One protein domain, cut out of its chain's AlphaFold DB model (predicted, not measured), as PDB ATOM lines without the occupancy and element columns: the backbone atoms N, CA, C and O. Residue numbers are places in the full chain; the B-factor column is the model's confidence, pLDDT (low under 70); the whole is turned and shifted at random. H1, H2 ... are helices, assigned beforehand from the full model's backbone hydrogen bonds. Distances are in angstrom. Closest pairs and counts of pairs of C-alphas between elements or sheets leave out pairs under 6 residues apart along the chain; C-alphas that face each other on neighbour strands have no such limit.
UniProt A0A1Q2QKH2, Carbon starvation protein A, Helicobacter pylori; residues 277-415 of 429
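AT A GLANCE: This is residues 277 to 415 of the 429 residues of the protein "Carbon starvation protein A" of Helicobacter pylori (UniProt A0A1Q2QKH2). This is a rod of helices spanning 67 by 26 by 21 A: H6 runs nearly its whole length, the H2 and H3 hairpin packs along one part, H5 along the other, and short H4 sits where H3 ends. H2, H3 and H6 form an up-and-down bundle, each running against the one before. The 139 printed residues, all helix by class, have six named helices, H1 to H6; the whole is loose, radius of gyration of the C-alphas 19.7 A.

HOW THE PARTS SIT: H1, residues 280 to 283, meets H2, residues 285 to 309, only through their link. Look next at H3, residues 313 to 338, kinked 33 degrees near residue 320: its closest C-alphas to H2 are Ala 316 and Thr 304, 5.1 A. With residues 336 to 337 alone it touches H4, residues 345 to 350, closest C-alphas Lys 337 and Val 350, 5.4 A. H5, residues 352 to 365, makes a hairpin with H6, residues 369 to 412; the closest C-alphas are His 352 and His 382, 5.2 A. Every O i to N i+4 pair is within hydrogen-bond range in H2, H5 and H6, 19 of 22 in H3, 1 of 2 in H4.

IN THESE COORDINATES: Find C-alpha 369 at (-46.724, -0.310, -14.410); H6 runs 64.0 A to C-alpha 412 at (-5.990, 48.752, -9.104).

THE WHOLE: The printed part has no cut; residues 277 and 283 are under pLDDT 70.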
ATOM      1  N   PRO A 277     -43.988  13.504 -23.090       69.75
ATOM      2  CA  PRO A 277     -45.408  13.812 -23.256       69.75
ATOM      3  C   PRO A 277     -45.743  15.309 -23.158       69.75
ATOM      4  O   PRO A 277     -46.716  15.762 -23.755       69.75
ATOM      5  N   LYS A 278     -44.954  16.097 -22.412       72.62
ATOM      6  CA  LYS A 278     -45.131  17.556 -22.319       72.62
ATOM      7  C   LYS A 278     -44.488  18.307 -23.495       72.62
ATOM      8  O   LYS A 278     -44.666  19.516 -23.609       72.62
ATOM      9  N   GLY A 279     -43.761  17.607 -24.366       71.69
ATOM     10  CA  GLY A 279     -42.993  18.173 -25.470       71.69
ATOM     11  C   GLY A 279     -41.661  18.782 -25.018       71.69
ATOM     12  O   GLY A 279     -41.552  19.399 -23.958       71.69
ATOM     13  N   GLY A 280     -40.628  18.654 -25.860       72.38
ATOM     14  CA  GLY A 280     -39.281  19.147 -25.549       72.38
ATOM     15  C   GLY A 280     -39.189  20.660 -25.308       72.38
ATOM     16  O   GLY A 280     -38.280  21.111 -24.611       72.38
ATOM     17  N   ILE A 281     -40.136  21.452 -25.827       74.00
ATOM     18  CA  ILE A 281     -40.193  22.898 -25.558       74.00
ATOM     19  C   ILE A 281     -40.567  23.178 -24.107       74.00
ATOM     20  O   ILE A 281     -40.007  24.078 -23.491       74.00
ATOM     21  N   TYR A 282     -41.471  22.394 -23.533       71.69
ATOM     22  CA  TYR A 282     -41.898  22.610 -22.159       71.69
ATOM     23  C   TYR A 282     -40.808  22.193 -21.161       71.69
ATOM     24  O   TYR A 282     -40.602  22.864 -20.153       71.69
ATOM     25  N   THR A 283     -40.091  21.097 -21.431       67.19
ATOM     26  CA  THR A 283     -39.174  20.486 -20.452       67.19
ATOM     27  C   THR A 283     -37.702  20.830 -20.664       67.19
ATOM     28  O   THR A 283     -37.029  21.202 -19.704       67.19
ATOM     29  N   LEU A 284     -37.193  20.790 -21.902       72.38
ATOM     30  CA  LEU A 284     -35.764  20.992 -22.189       72.38
ATOM     31  C   LEU A 284     -35.409  22.430 -22.568       72.38
ATOM     32  O   LEU A 284     -34.305  22.893 -22.265       72.38
ATOM     33  N   TRP A 285     -36.323  23.160 -23.214       77.88
ATOM     34  CA  TRP A 285     -36.073  24.553 -23.605       77.88
ATOM     35  C   TRP A 285     -35.709  25.466 -22.436       77.88
ATOM     36  O   TRP A 285     -34.790  26.273 -22.588       77.88
ATOM     37  N   PRO A 286     -36.344  25.349 -21.251       70.19
ATOM     38  CA  PRO A 286     -35.913  26.123 -20.107       70.19
ATOM     39  C   PRO A 286     -34.421  25.883 -19.801       70.19
ATOM     40  O   PRO A 286     -33.685  26.855 -19.610       70.19
ATOM     41  N   LEU A 287     -33.960  24.634 -19.732       73.94
ATOM     42  CA  LEU A 287     -32.554  24.338 -19.437       73.94
ATOM     43  C   LEU A 287     -31.633  24.943 -20.503       73.94
ATOM     44  O   LEU A 287     -30.690  25.656 -20.163       73.94
ATOM     45  N   PHE A 288     -31.970  24.741 -21.782       81.88
ATOM     46  CA  PHE A 288     -31.260  25.347 -22.909       81.88
ATOM     47  C   PHE A 288     -31.152  26.871 -22.773       81.88
ATOM     48  O   PHE A 288     -30.062  27.426 -22.907       81.88
ATOM     49  N   GLY A 289     -32.258  27.542 -22.449       83.31
ATOM     50  CA  GLY A 289     -32.322  28.987 -22.274       83.31
ATOM     51  C   GLY A 289     -31.365  29.514 -21.208       83.31
ATOM     52  O   GLY A 289     -30.616  30.459 -21.452       83.31
ATOM     53  N   VAL A 290     -31.336  28.867 -20.038       83.94
ATOM     54  CA  VAL A 290     -30.429  29.249 -18.939       83.94
ATOM     55  C   VAL A 290     -28.976  28.994 -19.321       83.94
ATOM     56  O   VAL A 290     -28.152  29.897 -19.192       83.94
ATOM     57  N   SER A 291     -28.654  27.813 -19.854       86.75
ATOM     58  CA  SER A 291     -27.293  27.490 -20.301       86.75
ATOM     59  C   SER A 291     -26.799  28.450 -21.389       86.75
ATOM     60  O   SER A 291     -25.653  28.902 -21.345       86.75
ATOM     61  N   ASN A 292     -27.659  28.816 -22.343       89.12
ATOM     62  CA  ASN A 292     -27.330  29.767 -23.401       89.12
ATOM     63  C   ASN A 292     -27.056  31.174 -22.846       89.12
ATOM     64  O   ASN A 292     -26.095  31.821 -23.265       89.12
ATOM     65  N   GLN A 293     -27.843  31.643 -21.874       89.44
ATOM     66  CA  GLN A 293     -27.566  32.925 -21.226       89.44
ATOM     67  C   GLN A 293     -26.286  32.915 -20.396       89.44
ATOM     68  O   GLN A 293     -25.549  33.899 -20.401       89.44
ATOM     69  N   MET A 294     -25.975  31.803 -19.727       90.19
ATOM     70  CA  MET A 294     -24.706  31.664 -19.010       90.19
ATOM     71  C   MET A 294     -23.517  31.773 -19.958       90.19
ATOM     72  O   MET A 294     -22.573  32.506 -19.668       90.19
ATOM     73  N   LEU A 295     -23.577  31.101 -21.114       90.94
ATOM     74  CA  LEU A 295     -22.568  31.235 -22.167       90.94
ATOM     75  C   LEU A 295     -22.440  32.691 -22.639       90.94
ATOM     76  O   LEU A 295     -21.324  33.182 -22.801       90.94
ATOM     77  N   ALA A 296     -23.561  33.401 -22.799       92.00
ATOM     78  CA  ALA A 296     -23.557  34.812 -23.178       92.00
ATOM     79  C   ALA A 296     -22.881  35.688 -22.113       92.00
ATOM     80  O   ALA A 296     -22.027  36.515 -22.433       92.00
ATOM     81  N   GLY A 297     -23.218  35.467 -20.840       93.25
ATOM     82  CA  GLY A 297     -22.596  36.140 -19.706       93.25
ATOM     83  C   GLY A 297     -21.088  35.901 -19.659       93.25
ATOM     84  O   GLY A 297     -20.321  36.850 -19.526       93.25
ATOM     85  N   MET A 298     -20.639  34.659 -19.860       92.56
ATOM     86  CA  MET A 298     -19.211  34.324 -19.913       92.56
ATOM     87  C   MET A 298     -18.492  34.984 -21.098       92.56
ATOM     88  O   MET A 298     -17.375  35.471 -20.930       92.56
ATOM     89  N   ALA A 299     -19.126  35.068 -22.270       93.12
ATOM     90  CA  ALA A 299     -18.567  35.780 -23.418       93.12
ATOM     91  C   ALA A 299     -18.401  37.284 -23.133       93.12
ATOM     92  O   ALA A 299     -17.343  37.856 -23.397       93.12
ATOM     93  N   LEU A 300     -19.405  37.924 -22.524       94.69
ATOM     94  CA  LEU A 300     -19.323  39.334 -22.126       94.69
ATOM     95  C   LEU A 300     -18.268  39.573 -21.038       94.69
ATOM     96  O   LEU A 300     -17.548  40.575 -21.085       94.69
ATOM     97  N   LEU A 301     -18.139  38.656 -20.075       95.88
ATOM     98  CA  LEU A 301     -17.079  38.700 -19.067       95.88
ATOM     99  C   LEU A 301     -15.694  38.590 -19.707       95.88
ATOM    100  O   LEU A 301     -14.814  39.372 -19.358       95.88
ATOM    101  N   LEU A 302     -15.512  37.696 -20.683       93.88
ATOM    102  CA  LEU A 302     -14.255  37.565 -21.419       93.88
ATOM    103  C   LEU A 302     -13.886  38.872 -22.133       93.88
ATOM    104  O   LEU A 302     -12.771  39.366 -21.961       93.88
ATOM    105  N   VAL A 303     -14.824  39.469 -22.876       93.44
ATOM    106  CA  VAL A 303     -14.612  40.767 -23.545       93.44
ATOM    107  C   VAL A 303     -14.252  41.849 -22.526       93.44
ATOM    108  O   VAL A 303     -13.307  42.611 -22.729       93.44
ATOM    109  N   THR A 304     -14.948  41.874 -21.387       95.69
ATOM    110  CA  THR A 304     -14.675  42.820 -20.298       95.69
ATOM    111  C   THR A 304     -13.257  42.647 -19.755       95.69
ATOM    112  O   THR A 304     -12.516  43.624 -19.663       95.69
ATOM    113  N   VAL A 305     -12.839  41.415 -19.455       95.44
ATOM    114  CA  VAL A 305     -11.490  41.103 -18.958       95.44
ATOM    115  C   VAL A 305     -10.416  41.541 -19.950       95.44
ATOM    116  O   VAL A 305      -9.429  42.159 -19.547       95.44
ATOM    117  N   VAL A 306     -10.604  41.266 -21.245       93.56
ATOM    118  CA  VAL A 306      -9.661  41.682 -22.293       93.56
ATOM    119  C   VAL A 306      -9.536  43.208 -22.334       93.56
ATOM    120  O   VAL A 306      -8.421  43.726 -22.280       93.56
ATOM    121  N   LEU A 307     -10.653  43.942 -22.331       94.25
ATOM    122  CA  LEU A 307     -10.640  45.408 -22.367       94.25
ATOM    123  C   LEU A 307     -10.021  46.034 -21.108       94.25
ATOM    124  O   LEU A 307      -9.295  47.024 -21.220       94.25
ATOM    125  N   PHE A 308     -10.243  45.446 -19.928       93.94
ATOM    126  CA  PHE A 308      -9.577  45.865 -18.689       93.94
ATOM    127  C   PHE A 308      -8.063  45.653 -18.760       93.94
ATOM    128  O   PHE A 308      -7.303  46.556 -18.418       93.94
ATOM    129  N   LYS A 309      -7.611  44.495 -19.254       93.25
ATOM    130  CA  LYS A 309      -6.178  44.208 -19.433       93.25
ATOM    131  C   LYS A 309      -5.509  45.134 -20.455       93.25
ATOM    132  O   LYS A 309      -4.318  45.386 -20.341       93.25
ATOM    133  N   MET A 310      -6.261  45.652 -21.427       91.94
ATOM    134  CA  MET A 310      -5.791  46.646 -22.404       91.94
ATOM    135  C   MET A 310      -5.819  48.095 -21.878       91.94
ATOM    136  O   MET A 310      -5.534  49.019 -22.639       91.94
ATOM    137  N   GLY A 311      -6.233  48.332 -20.626       90.75
ATOM    138  CA  GLY A 311      -6.388  49.681 -20.065       90.75
ATOM    139  C   GLY A 311      -7.582  50.472 -20.623       90.75
ATOM    140  O   GLY A 311      -7.700  51.674 -20.393       90.75
ATOM    141  N   ARG A 312      -8.497  49.828 -21.361       92.19
ATOM    142  CA  ARG A 312      -9.647  50.467 -22.030       92.19
ATOM    143  C   ARG A 312     -10.904  50.457 -21.153       92.19
ATOM    144  O   ARG A 312     -11.972  50.029 -21.586       92.19
ATOM    145  N   PHE A 313     -10.804  50.958 -19.923       89.12
ATOM    146  CA  PHE A 313     -11.849  50.809 -18.896       89.12
ATOM    147  C   PHE A 313     -13.211  51.400 -19.279       89.12
ATOM    148  O   PHE A 313     -14.238  50.752 -19.089       89.12
ATOM    149  N   LYS A 314     -13.237  52.599 -19.879       90.25
ATOM    150  CA  LYS A 314     -14.492  53.213 -20.351       90.25
ATOM    151  C   LYS A 314     -15.169  52.358 -21.426       90.25
ATOM    152  O   LYS A 314     -16.381  52.185 -21.394       90.25
ATOM    153  N   GLY A 315     -14.381  51.783 -22.338       90.81
ATOM    154  CA  GLY A 315     -14.880  50.859 -23.360       90.81
ATOM    155  C   GLY A 315     -15.362  49.535 -22.767       90.81
ATOM    156  O   GLY A 315     -16.362  48.993 -23.222       90.81
ATOM    157  N   ALA A 316     -14.715  49.052 -21.703       93.62
ATOM    158  CA  ALA A 316     -15.107  47.823 -21.018       93.62
ATOM    159  C   ALA A 316     -16.504  47.891 -20.384       93.62
ATOM    160  O   ALA A 316     -17.137  46.856 -20.198       93.62
ATOM    161  N   MET A 317     -17.025  49.086 -20.085       93.25
ATOM    162  CA  MET A 317     -18.387  49.235 -19.557       93.25
ATOM    163  C   MET A 317     -19.464  48.817 -20.563       93.25
ATOM    164  O   MET A 317     -20.530  48.367 -20.147       93.25
ATOM    165  N   ILE A 318     -19.167  48.887 -21.866       92.69
ATOM    166  CA  ILE A 318     -20.077  48.456 -22.936       92.69
ATOM    167  C   ILE A 318     -20.377  46.957 -22.822       92.69
ATOM    168  O   ILE A 318     -21.504  46.545 -23.070       92.69
ATOM    169  N   SER A 319     -19.400  46.142 -22.410       94.00
ATOM    170  CA  SER A 319     -19.598  44.709 -22.167       94.00
ATOM    171  C   SER A 319     -19.958  44.398 -20.712       94.00
ATOM    172  O   SER A 319     -20.754  43.494 -20.466       94.00
ATOM    173  N   ALA A 320     -19.424  45.149 -19.743       94.69
ATOM    174  CA  ALA A 320     -19.628  44.877 -18.321       94.69
ATOM    175  C   ALA A 320     -21.072  45.126 -17.862       94.69
ATOM    176  O   ALA A 320     -21.615  44.317 -17.112       94.69
ATOM    177  N   LEU A 321     -21.710  46.217 -18.309       94.50
ATOM    178  CA  LEU A 321     -23.081  46.545 -17.899       94.50
ATOM    179  C   LEU A 321     -24.093  45.482 -18.371       94.50
ATOM    180  O   LEU A 321     -24.823  44.960 -17.524       94.50
ATOM    181  N   PRO A 322     -24.105  45.066 -19.658       92.81
ATOM    182  CA  PRO A 322     -24.917  43.929 -20.086       92.81
ATOM    183  C   PRO A 322     -24.558  42.627 -19.365       92.81
ATOM    184  O   PRO A 322     -25.458  41.856 -19.047       92.81
ATOM    185  N   ALA A 323     -23.273  42.384 -19.060       94.38
ATOM    186  CA  ALA A 323     -22.861  41.176 -18.341       94.38
ATOM    187  C   ALA A 323     -23.519  41.092 -16.961       94.38
ATOM    188  O   ALA A 323     -24.053  40.046 -16.606       94.38
ATOM    189  N   VAL A 324     -23.519  42.192 -16.200       94.75
ATOM    190  CA  VAL A 324     -24.141  42.248 -14.869       94.75
ATOM    191  C   VAL A 324     -25.642  41.981 -14.959       94.75
ATOM    192  O   VAL A 324     -26.150  41.146 -14.212       94.75
ATOM    193  N   LEU A 325     -26.338  42.638 -15.892       93.00
ATOM    194  CA  LEU A 325     -27.780  42.462 -16.074       93.00
ATOM    195  C   LEU A 325     -28.133  41.015 -16.443       93.00
ATOM    196  O   LEU A 325     -28.989  40.405 -15.806       93.00
ATOM    197  N   ILE A 326     -27.459  40.456 -17.451       92.12
ATOM    198  CA  ILE A 326     -27.741  39.100 -17.926       92.12
ATOM    199  C   ILE A 326     -27.386  38.071 -16.863       92.12
ATOM    200  O   ILE A 326     -28.204  37.198 -16.597       92.12
ATOM    201  N   LEU A 327     -26.232  38.182 -16.200       93.69
ATOM    202  CA  LEU A 327     -25.866  37.256 -15.128       93.69
ATOM    203  C   LEU A 327     -26.857  37.328 -13.965       93.69
ATOM    204  O   LEU A 327     -27.260  36.280 -13.469       93.69
ATOM    205  N   PHE A 328     -27.308  38.522 -13.569       94.25
ATOM    206  CA  PHE A 328     -28.341  38.671 -12.542       94.25
ATOM    207  C   PHE A 328     -29.629  37.929 -12.919       94.25
ATOM    208  O   PHE A 328     -30.104  37.095 -12.147       94.25
ATOM    209  N   ILE A 329     -30.160  38.173 -14.122       92.19
ATOM    210  CA  ILE A 329     -31.376  37.515 -14.624       92.19
ATOM    211  C   ILE A 329     -31.173  35.997 -14.722       92.19
ATOM    212  O   ILE A 329     -32.047  35.228 -14.324       92.19
ATOM    213  N   THR A 330     -30.003  35.565 -15.196       90.88
ATOM    214  CA  THR A 330     -29.647  34.153 -15.374       90.88
ATOM    215  C   THR A 330     -29.584  33.421 -14.037       90.88
ATOM    216  O   THR A 330     -30.191  32.363 -13.893       90.88
ATOM    217  N   PHE A 331     -28.882  33.977 -13.041       93.12
ATOM    218  CA  PHE A 331     -28.800  33.396 -11.699       93.12
ATOM    219  C   PHE A 331     -30.161  33.392 -11.015       93.12
ATOM    220  O   PHE A 331     -30.542  32.381 -10.432       93.12
ATOM    221  N   TYR A 332     -30.919  34.485 -11.127       92.81
ATOM    222  CA  TYR A 332     -32.263  34.555 -10.571       92.81
ATOM    223  C   TYR A 332     -33.173  33.481 -11.186       92.81
ATOM    224  O   TYR A 332     -33.777  32.698 -10.458       92.81
ATOM    225  N   SER A 333     -33.192  33.355 -12.515       90.12
ATOM    226  CA  SER A 333     -33.947  32.311 -13.211       90.12
ATOM    227  C   SER A 333     -33.475  30.894 -12.858       90.12
ATOM    228  O   SER A 333     -34.301  30.012 -12.629       90.12
ATOM    229  N   GLY A 334     -32.161  30.671 -12.763       90.44
ATOM    230  CA  GLY A 334     -31.584  29.387 -12.365       90.44
ATOM    231  C   GLY A 334     -31.991  28.972 -10.948       90.44
ATOM    232  O   GLY A 334     -32.370  27.824 -10.734       90.44
ATOM    233  N   ILE A 335     -32.009  29.911  -9.997       91.44
ATOM    234  CA  ILE A 335     -32.498  29.666  -8.632       91.44
ATOM    235  C   ILE A 335     -33.978  29.282  -8.654       91.44
ATOM    236  O   ILE A 335     -34.348  28.280  -8.048       91.44
ATOM    237  N   LEU A 336     -34.815  30.031  -9.378       90.00
ATOM    238  CA  LEU A 336     -36.253  29.757  -9.491       90.00
ATOM    239  C   LEU A 336     -36.561  28.386 -10.115       90.00
ATOM    240  O   LEU A 336     -37.563  27.765  -9.776       90.00
ATOM    241  N   LYS A 337     -35.691  27.888 -10.998       87.38
ATOM    242  CA  LYS A 337     -35.819  26.552 -11.597       87.38
ATOM    243  C   LYS A 337     -35.350  25.413 -10.715       87.38
ATOM    244  O   LYS A 337     -35.726  24.271 -10.954       87.38
ATOM    245  N   VAL A 338     -34.499  25.682  -9.737       88.88
ATOM    246  CA  VAL A 338     -34.006  24.643  -8.832       88.88
ATOM    247  C   VAL A 338     -34.835  24.622  -7.555       88.88
ATOM    248  O   VAL A 338     -35.192  23.551  -7.085       88.88
ATOM    249  N   MET A 339     -35.157  25.778  -6.982       87.94
ATOM    250  CA  MET A 339     -35.753  25.864  -5.650       87.94
ATOM    251  C   MET A 339     -37.279  25.714  -5.705       87.94
ATOM    252  O   MET A 339     -37.920  26.362  -6.534       87.94
ATOM    253  N   PRO A 340     -37.892  24.874  -4.853       84.06
ATOM    254  CA  PRO A 340     -39.345  24.805  -4.720       84.06
ATOM    255  C   PRO A 340     -39.878  25.982  -3.886       84.06
ATOM    256  O   PRO A 340     -39.153  26.552  -3.067       84.06
ATOM    257  N   LYS A 341     -41.166  26.314  -4.032       79.50
ATOM    258  CA  LYS A 341     -41.855  27.289  -3.171       79.50
ATOM    259  C   LYS A 341     -43.243  26.778  -2.814       79.50
ATOM    260  O   LYS A 341     -44.121  26.688  -3.665       79.50
ATOM    261  N   SER A 342     -43.449  26.468  -1.537       71.25
ATOM    262  CA  SER A 342     -44.574  25.644  -1.072       71.25
ATOM    263  C   SER A 342     -45.958  26.094  -1.558       71.25
ATOM    264  O   SER A 342     -46.761  25.246  -1.926       71.25
ATOM    265  N   ASN A 343     -46.225  27.403  -1.638       78.69
ATOM    266  CA  ASN A 343     -47.562  27.931  -1.955       78.69
ATOM    267  C   ASN A 343     -47.704  28.506  -3.379       78.69
ATOM    268  O   ASN A 343     -48.715  29.132  -3.677       78.69
ATOM    269  N   ASP A 344     -46.701  28.353  -4.248       82.75
ATOM    270  CA  ASP A 344     -46.666  29.009  -5.561       82.75
ATOM    271  C   ASP A 344     -46.711  27.966  -6.686       82.75
ATOM    272  O   ASP A 344     -45.691  27.392  -7.068       82.75
ATOM    273  N   SER A 345     -47.916  27.671  -7.186       80.06
ATOM    274  CA  SER A 345     -48.130  26.643  -8.214       80.06
ATOM    275  C   SER A 345     -47.428  26.978  -9.533       80.06
ATOM    276  O   SER A 345     -46.854  26.088 -10.161       80.06
ATOM    277  N   VAL A 346     -47.409  28.256  -9.920       82.00
ATOM    278  CA  VAL A 346     -46.729  28.736 -11.129       82.00
ATOM    279  C   VAL A 346     -45.226  28.515 -11.011       82.00
ATOM    280  O   VAL A 346     -44.609  27.952 -11.917       82.00
ATOM    281  N   LEU A 347     -44.632  28.879  -9.873       82.50
ATOM    282  CA  LEU A 347     -43.208  28.648  -9.660       82.50
ATOM    283  C   LEU A 347     -42.871  27.153  -9.540       82.50
ATOM    284  O   LEU A 347     -41.851  26.686 -10.042       82.50
ATOM    285  N   ASN A 348     -43.744  26.363  -8.922       84.69
ATOM    286  CA  ASN A 348     -43.529  24.923  -8.817       84.69
ATOM    287  C   ASN A 348     -43.604  24.216 -10.181       84.69
ATOM    288  O   ASN A 348     -42.994  23.160 -10.341       84.69
ATOM    289  N   ASN A 349     -44.274  24.801 -11.181       82.38
ATOM    290  CA  ASN A 349     -44.289  24.281 -12.552       82.38
ATOM    291  C   ASN A 349     -42.956  24.459 -13.292       82.38
ATOM    292  O   ASN A 349     -42.655  23.664 -14.181       82.38
ATOM    293  N   VAL A 350     -42.152  25.459 -12.916       82.88
ATOM    294  CA  VAL A 350     -40.808  25.691 -13.479       82.88
ATOM    295  C   VAL A 350     -39.690  25.068 -12.646       82.88
ATOM    296  O   VAL A 350     -38.587  24.871 -13.153       82.88
ATOM    297  N   SER A 351     -39.955  24.761 -11.376       88.31
ATOM    298  CA  SER A 351     -38.970  24.208 -10.452       88.31
ATOM    299  C   SER A 351     -38.804  22.695 -10.620       88.31
ATOM    300  O   SER A 351     -39.716  21.919 -10.330       88.31
ATOM    301  N   HIS A 352     -37.618  22.247 -11.033       87.31
ATOM    302  CA  HIS A 352     -37.303  20.829 -11.205       87.31
ATOM    303  C   HIS A 352     -37.408  20.056  -9.880       87.31
ATOM    304  O   HIS A 352     -37.944  18.949  -9.869       87.31
ATOM    305  N   VAL A 353     -36.986  20.635  -8.746       89.19
ATOM    306  CA  VAL A 353     -37.106  19.974  -7.430       89.19
ATOM    307  C   VAL A 353     -38.566  19.874  -6.988       89.19
ATOM    308  O   VAL A 353     -38.963  18.832  -6.463       89.19
ATOM    309  N   ALA A 354     -39.388  20.899  -7.239       89.31
ATOM    310  CA  ALA A 354     -40.821  20.824  -6.953       89.31
ATOM    311  C   ALA A 354     -41.503  19.741  -7.806       89.31
ATOM    312  O   ALA A 354     -42.246  18.913  -7.279       89.31
ATOM    313  N   GLN A 355     -41.197  19.680  -9.108       87.38
ATOM    314  CA  GLN A 355     -41.711  18.626  -9.988       87.38
ATOM    315  C   GLN A 355     -41.284  17.232  -9.513       87.38
ATOM    316  O   GLN A 355     -42.106  16.321  -9.493       87.38
ATOM    317  N   MET A 356     -40.041  17.056  -9.054       88.88
ATOM    318  CA  MET A 356     -39.585  15.789  -8.471       88.88
ATOM    319  C   MET A 356     -40.382  15.391  -7.223       88.88
ATOM    320  O   MET A 356     -40.723  14.218  -7.080       88.88
ATOM    321  N   GLN A 357     -40.692  16.337  -6.330       90.56
ATOM    322  CA  GLN A 357     -41.511  16.081  -5.137       90.56
ATOM    323  C   GLN A 357     -42.928  15.633  -5.528       90.56
ATOM    324  O   GLN A 357     -43.382  14.583  -5.076       90.56
ATOM    325  N   ILE A 358     -43.564  16.348  -6.460       88.31
ATOM    326  CA  ILE A 358     -44.899  16.017  -6.984       88.31
ATOM    327  C   ILE A 358     -44.904  14.640  -7.662       88.31
ATOM    328  O   ILE A 358     -45.809  13.831  -7.461       88.31
ATOM    329  N   ILE A 359     -43.894  14.344  -8.484       87.75
ATOM    330  CA  ILE A 359     -43.785  13.054  -9.177       87.75
ATOM    331  C   ILE A 359     -43.556  11.922  -8.171       87.75
ATOM    332  O   ILE A 359     -44.134  10.851  -8.334       87.75
ATOM    333  N   LYS A 360     -42.766  12.146  -7.115       91.12
ATOM    334  CA  LYS A 360     -42.534  11.153  -6.059       91.12
ATOM    335  C   LYS A 360     -43.831  10.764  -5.349       91.12
ATOM    336  O   LYS A 360     -44.061   9.578  -5.123       91.12
ATOM    337  N   GLU A 361     -44.688  11.735  -5.044       90.25
ATOM    338  CA  GLU A 361     -46.017  11.477  -4.480       90.25
ATOM    339  C   GLU A 361     -46.898  10.693  -5.460       90.25
ATOM    340  O   GLU A 361     -47.494   9.685  -5.085       90.25
ATOM    341  N   LYS A 362     -46.912  11.073  -6.745       88.44
ATOM    342  CA  LYS A 362     -47.654  10.336  -7.783       88.44
ATOM    343  C   LYS A 362     -47.173   8.896  -7.946       88.44
ATOM    344  O   LYS A 362     -48.001   8.004  -8.109       88.44
ATOM    345  N   ILE A 363     -45.864   8.653  -7.878       89.75
ATOM    346  CA  ILE A 363     -45.279   7.306  -7.926       89.75
ATOM    347  C   ILE A 363     -45.800   6.451  -6.766       89.75
ATOM    348  O   ILE A 363     -46.144   5.297  -6.987       89.75
ATOM    349  N   ALA A 364     -45.903   7.012  -5.556       88.94
ATOM    350  CA  ALA A 364     -46.409   6.287  -4.390       88.94
ATOM    351  C   ALA A 364     -47.900   5.909  -4.505       88.94
ATOM    352  O   ALA A 364     -48.336   4.949  -3.876       88.94
ATOM    353  N   LEU A 365     -48.667   6.653  -5.305       89.31
ATOM    354  CA  LEU A 365     -50.111   6.471  -5.488       89.31
ATOM    355  C   LEU A 365     -50.478   5.666  -6.747       89.31
ATOM    356  O   LEU A 365     -51.630   5.266  -6.901       89.31
ATOM    357  N   THR A 366     -49.533   5.447  -7.665       86.69
ATOM    358  CA  THR A 366     -49.802   4.828  -8.972       86.69
ATOM    359  C   THR A 366     -49.521   3.330  -8.942       86.69
ATOM    360  O   THR A 366     -48.415   2.907  -8.622       86.69
ATOM    361  N   THR A 367     -50.503   2.526  -9.349       85.19
ATOM    362  CA  THR A 367     -50.386   1.060  -9.447       85.19
ATOM    363  C   THR A 367     -50.180   0.551 -10.878       85.19
ATOM    364  O   THR A 367     -49.784  -0.598 -11.058       85.19
ATOM    365  N   ASP A 368     -50.403   1.389 -11.898       88.75
ATOM    366  CA  ASP A 368     -50.155   1.042 -13.303       88.75
ATOM    367  C   ASP A 368     -48.651   1.039 -13.627       88.75
ATOM    368  O   ASP A 368     -47.966   2.059 -13.514       88.75
ATOM    369  N   GLU A 369     -48.140  -0.101 -14.093       85.44
ATOM    370  CA  GLU A 369     -46.724  -0.310 -14.410       85.44
ATOM    371  C   GLU A 369     -46.232   0.607 -15.545       85.44
ATOM    372  O   GLU A 369     -45.084   1.067 -15.540       85.44
ATOM    373  N   LYS A 370     -47.096   0.914 -16.523       84.00
ATOM    374  CA  LYS A 370     -46.728   1.772 -17.657       84.00
ATOM    375  C   LYS A 370     -46.617   3.236 -17.226       84.00
ATOM    376  O   LYS A 370     -45.635   3.909 -17.566       84.00
ATOM    377  N   ALA A 371     -47.583   3.718 -16.447       82.25
ATOM    378  CA  ALA A 371     -47.517   5.032 -15.821       82.25
ATOM    379  C   ALA A 371     -46.316   5.146 -14.867       82.25
ATOM    380  O   ALA A 371     -45.595   6.143 -14.920       82.25
ATOM    381  N   LEU A 372     -46.021   4.103 -14.081       86.62
ATOM    382  CA  LEU A 372     -44.879   4.075 -13.164       86.62
ATOM    383  C   LEU A 372     -43.545   4.277 -13.897       86.62
ATOM    384  O   LEU A 372     -42.764   5.147 -13.514       86.62
ATOM    385  N   LYS A 373     -43.301   3.538 -14.991       85.69
ATOM    386  CA  LYS A 373     -42.082   3.692 -15.811       85.69
ATOM    387  C   LYS A 373     -41.949   5.107 -16.378       85.69
ATOM    388  O   LYS A 373     -40.854   5.668 -16.405       85.69
ATOM    389  N   THR A 374     -43.063   5.702 -16.799       81.38
ATOM    390  CA  THR A 374     -43.092   7.068 -17.342       81.38
ATOM    391  C   THR A 374     -42.772   8.104 -16.262       81.38
ATOM    392  O   THR A 374     -41.937   8.983 -16.477       81.38
ATOM    393  N   LEU A 375     -43.371   7.966 -15.077       84.56
ATOM    394  CA  LEU A 375     -43.127   8.846 -13.934       84.56
ATOM    395  C   LEU A 375     -41.691   8.726 -13.413       84.56
ATOM    396  O   LEU A 375     -41.048   9.744 -13.179       84.56
ATOM    397  N   GLN A 376     -41.150   7.511 -13.290       86.06
ATOM    398  CA  GLN A 376     -39.756   7.289 -12.886       86.06
ATOM    399  C   GLN A 376     -38.768   7.928 -13.864       86.06
ATOM    400  O   GLN A 376     -37.796   8.558 -13.449       86.06
ATOM    401  N   LYS A 377     -39.037   7.817 -15.169       81.31
ATOM    402  CA  LYS A 377     -38.228   8.473 -16.198       81.31
ATOM    403  C   LYS A 377     -38.307   9.996 -16.100       81.31
ATOM    404  O   LYS A 377     -37.277  10.659 -16.139       81.31
ATOM    405  N   SER A 378     -39.506  10.549 -15.926       81.00
ATOM    406  CA  SER A 378     -39.694  11.993 -15.735       81.00
ATOM    407  C   SER A 378     -38.982  12.496 -14.472       81.00
ATOM    408  O   SER A 378     -38.296  13.515 -14.525       81.00
ATOM    409  N   PHE A 379     -39.048  11.746 -13.366       86.12
ATOM    410  CA  PHE A 379     -38.307  12.044 -12.137       86.12
ATOM    411  C   PHE A 379     -36.797  12.110 -12.384       86.12
ATOM    412  O   PHE A 379     -36.140  13.062 -11.966       86.12
ATOM    413  N   PHE A 380     -36.245  11.114 -13.085       84.19
ATOM    414  CA  PHE A 380     -34.824  11.070 -13.421       84.19
ATOM    415  C   PHE A 380     -34.402  12.247 -14.310       84.19
ATOM    416  O   PHE A 380     -33.367  12.861 -14.057       84.19
ATOM    417  N   ASN A 381     -35.225  12.609 -15.296       81.69
ATOM    418  CA  ASN A 381     -34.962  13.756 -16.164       81.69
ATOM    419  C   ASN A 381     -34.918  15.066 -15.361       81.69
ATOM    420  O   ASN A 381     -33.929  15.790 -15.441       81.69
ATOM    421  N   HIS A 382     -35.910  15.325 -14.500       84.44
ATOM    422  CA  HIS A 382     -35.889  16.514 -13.641       84.44
ATOM    423  C   HIS A 382     -34.691  16.527 -12.675       84.44
ATOM    424  O   HIS A 382     -34.148  17.596 -12.401       84.44
ATOM    425  N   ALA A 383     -34.242  15.362 -12.195       86.88
ATOM    426  CA  ALA A 383     -33.041  15.266 -11.367       86.88
ATOM    427  C   ALA A 383     -31.775  15.661 -12.141       86.88
ATOM    428  O   ALA A 383     -30.974  16.451 -11.638       86.88
ATOM    429  N   ILE A 384     -31.606  15.151 -13.368       83.75
ATOM    430  CA  ILE A 384     -30.499  15.541 -14.252       83.75
ATOM    431  C   ILE A 384     -30.532  17.045 -14.510       83.75
ATOM    432  O   ILE A 384     -29.512  17.709 -14.335       83.75
ATOM    433  N   ASP A 385     -31.690  17.590 -14.876       83.25
ATOM    434  CA  ASP A 385     -31.824  19.008 -15.206       83.25
ATOM    435  C   ASP A 385     -31.497  19.904 -14.005       83.25
ATOM    436  O   ASP A 385     -30.785  20.898 -14.151       83.25
ATOM    437  N   ALA A 386     -31.947  19.532 -12.800       87.69
ATOM    438  CA  ALA A 386     -31.615  20.247 -11.571       87.69
ATOM    439  C   ALA A 386     -30.102  20.233 -11.298       87.69
ATOM    440  O   ALA A 386     -29.512  21.281 -11.024       87.69
ATOM    441  N   ILE A 387     -29.461  19.063 -11.414       89.75
ATOM    442  CA  ILE A 387     -28.012  18.908 -11.216       89.75
ATOM    443  C   ILE A 387     -27.238  19.743 -12.239       89.75
ATOM    444  O   ILE A 387     -26.328  20.481 -11.863       89.75
ATOM    445  N   LEU A 388     -27.610  19.664 -13.519       87.12
ATOM    446  CA  LEU A 388     -26.965  20.422 -14.591       87.12
ATOM    447  C   LEU A 388     -27.152  21.928 -14.407       87.12
ATOM    448  O   LEU A 388     -26.191  22.679 -14.554       87.12
ATOM    449  N   CYS A 389     -28.350  22.376 -14.026       88.81
ATOM    450  CA  CYS A 389     -28.619  23.787 -13.761       88.81
ATOM    451  C   CYS A 389     -27.735  24.321 -12.624       88.81
ATOM    452  O   CYS A 389     -27.103  25.368 -12.774       88.81
ATOM    453  N   VAL A 390     -27.626  23.591 -11.506       92.12
ATOM    454  CA  VAL A 390     -26.737  23.963 -10.390       92.12
ATOM    455  C   VAL A 390     -25.274  23.956 -10.824       92.12
ATOM    456  O   VAL A 390     -24.548  24.910 -10.546       92.12
ATOM    457  N   PHE A 391     -24.842  22.920 -11.540       91.88
ATOM    458  CA  PHE A 391     -23.481  22.820 -12.050       91.88
ATOM    459  C   PHE A 391     -23.119  24.019 -12.937       91.88
ATOM    460  O   PHE A 391     -22.100  24.670 -12.704       91.88
ATOM    461  N   PHE A 392     -23.973  24.375 -13.899       89.81
ATOM    462  CA  PHE A 392     -23.724  25.521 -14.771       89.81
ATOM    463  C   PHE A 392     -23.728  26.851 -14.006       89.81
ATOM    464  O   PHE A 392     -22.879  27.701 -14.282       89.81
ATOM    465  N   MET A 393     -24.597  27.019 -12.997       92.81
ATOM    466  CA  MET A 393     -24.561  28.194 -12.111       92.81
ATOM    467  C   MET A 393     -23.219  28.307 -11.382       92.81
ATOM    468  O   MET A 393     -22.622  29.384 -11.361       92.81
ATOM    469  N   LEU A 394     -22.704  27.212 -10.822       94.56
ATOM    470  CA  LEU A 394     -21.415  27.216 -10.125       94.56
ATOM    471  C   LEU A 394     -20.255  27.560 -11.064       94.56
ATOM    472  O   LEU A 394     -19.385  28.351 -10.698       94.56
ATOM    473  N   VAL A 395     -20.260  27.022 -12.286       92.94
ATOM    474  CA  VAL A 395     -19.250  27.345 -13.307       92.94
ATOM    475  C   VAL A 395     -19.314  28.826 -13.689       92.94
ATOM    476  O   VAL A 395     -18.285  29.502 -13.677       92.94
ATOM    477  N   ALA A 396     -20.505  29.361 -13.969       93.44
ATOM    478  CA  ALA A 396     -20.677  30.775 -14.302       93.44
ATOM    479  C   ALA A 396     -20.224  31.694 -13.154       93.44
ATOM    480  O   ALA A 396     -19.563  32.707 -13.391       93.44
ATOM    481  N   LEU A 397     -20.518  31.317 -11.905       95.56
ATOM    482  CA  LEU A 397     -20.094  32.055 -10.715       95.56
ATOM    483  C   LEU A 397     -18.570  32.040 -10.556       95.56
ATOM    484  O   LEU A 397     -17.968  33.079 -10.285       95.56
ATOM    485  N   LEU A 398     -17.930  30.889 -10.771       95.94
ATOM    486  CA  LEU A 398     -16.474  30.772 -10.748       95.94
ATOM    487  C   LEU A 398     -15.830  31.687 -11.799       95.94
ATOM    488  O   LEU A 398     -14.905  32.436 -11.481       95.94
ATOM    489  N   VAL A 399     -16.343  31.674 -13.032       95.06
ATOM    490  CA  VAL A 399     -15.854  32.537 -14.120       95.06
ATOM    491  C   VAL A 399     -16.047  34.014 -13.780       95.06
ATOM    492  O   VAL A 399     -15.137  34.810 -14.018       95.06
ATOM    493  N   LEU A 400     -17.175  34.390 -13.172       96.44
ATOM    494  CA  LEU A 400     -17.417  35.750 -12.690       96.44
ATOM    495  C   LEU A 400     -16.384  36.171 -11.637       96.44
ATOM    496  O   LEU A 400     -15.765  37.224 -11.784       96.44
ATOM    497  N   ILE A 401     -16.144  35.343 -10.618       96.69
ATOM    498  CA  ILE A 401     -15.170  35.626  -9.551       96.69
ATOM    499  C   ILE A 401     -13.764  35.800 -10.134       96.69
ATOM    500  O   ILE A 401     -13.066  36.767  -9.814       96.69
ATOM    501  N   VAL A 402     -13.347  34.892 -11.022       96.06
ATOM    502  CA  VAL A 402     -12.042  34.968 -11.692       96.06
ATOM    503  C   VAL A 402     -11.946  36.232 -12.548       96.06
ATOM    504  O   VAL A 402     -10.942  36.940 -12.476       96.06
ATOM    505  N   SER A 403     -12.996  36.567 -13.298       95.88
ATOM    506  CA  SER A 403     -13.042  37.766 -14.141       95.88
ATOM    507  C   SER A 403     -12.924  39.044 -13.313       95.88
ATOM    508  O   SER A 403     -12.089  39.896 -13.612       95.88
ATOM    509  N   VAL A 404     -13.680  39.153 -12.217       95.50
ATOM    510  CA  VAL A 404     -13.612  40.293 -11.291       95.50
ATOM    511  C   VAL A 404     -12.220  40.415 -10.677       95.50
ATOM    512  O   VAL A 404     -11.679  41.521 -10.614       95.50
ATOM    513  N   ARG A 405     -11.594  39.297 -10.285       95.56
ATOM    514  CA  ARG A 405     -10.222  39.284  -9.758       95.56
ATOM    515  C   ARG A 405      -9.217  39.804 -10.786       95.56
ATOM    516  O   ARG A 405      -8.377  40.630 -10.435       95.56
ATOM    517  N   ILE A 406      -9.298  39.345 -12.037       94.75
ATOM    518  CA  ILE A 406      -8.398  39.790 -13.112       94.75
ATOM    519  C   ILE A 406      -8.613  41.278 -13.406       94.75
ATOM    520  O   ILE A 406      -7.641  42.030 -13.427       94.75
ATOM    521  N   CYS A 407      -9.862  41.728 -13.556       94.25
ATOM    522  CA  CYS A 407     -10.185  43.140 -13.783       94.25
ATOM    523  C   CYS A 407      -9.696  44.034 -12.636       94.25
ATOM    524  O   CYS A 407      -9.105  45.082 -12.882       94.25
ATOM    525  N   SER A 408      -9.881  43.601 -11.386       93.12
ATOM    526  CA  SER A 408      -9.425  44.334 -10.198       93.12
ATOM    527  C   SER A 408      -7.902  44.431 -10.137       93.12
ATOM    528  O   SER A 408      -7.362  45.497  -9.855       93.12
ATOM    529  N   ASN A 409      -7.190  43.342 -10.436       92.88
ATOM    530  CA  ASN A 409      -5.729  43.351 -10.488       92.88
ATOM    531  C   ASN A 409      -5.201  44.244 -11.621       92.88
ATOM    532  O   ASN A 409      -4.252  44.997 -11.405       92.88
ATOM    533  N   ALA A 410      -5.831  44.204 -12.796       91.12
ATOM    534  CA  ALA A 410      -5.463  45.057 -13.920       91.12
ATOM    535  C   ALA A 410      -5.705  46.545 -13.609       91.12
ATOM    536  O   ALA A 410      -4.840  47.367 -13.879       91.12
ATOM    537  N   TYR A 411      -6.844  46.889 -12.996       90.88
ATOM    538  CA  TYR A 411      -7.215  48.280 -12.720       90.88
ATOM    539  C   TYR A 411      -6.486  48.877 -11.508       90.88
ATOM    540  O   TYR A 411      -5.901  49.950 -11.606       90.88
ATOM    541  N   PHE A 412      -6.507  48.193 -10.360       91.88
ATOM    542  CA  PHE A 412      -5.990  48.752  -9.104       91.88
ATOM    543  C   PHE A 412      -4.505  48.476  -8.874       91.88
ATOM    544  O   PHE A 412      -3.842  49.250  -8.191       91.88
ATOM    545  N   LYS A 413      -3.978  47.361  -9.397       89.44
ATOM    546  CA  LYS A 413      -2.586  46.936  -9.158       89.44
ATOM    547  C   LYS A 413      -1.703  47.046 -10.397       89.44
ATOM    548  O   LYS A 413      -0.518  46.745 -10.306       89.44
ATOM    549  N   ASN A 414      -2.275  47.422 -11.542       85.31
ATOM    550  CA  ASN A 414      -1.609  47.418 -12.844       85.31
ATOM    551  C   ASN A 414      -0.930  46.066 -13.171       85.31
ATOM    552  O   ASN A 414       0.096  46.006 -13.845       85.31
ATOM    553  N   GLN A 415      -1.486  44.965 -12.649       88.69
ATOM    554  CA  GLN A 415      -0.957  43.611 -12.810       88.69
ATOM    555  C   GLN A 415      -1.727  42.875 -13.906       88.69
ATOM    556  O   GLN A 415      -2.878  42.478 -13.714       88.69
TER     557      GLN A 415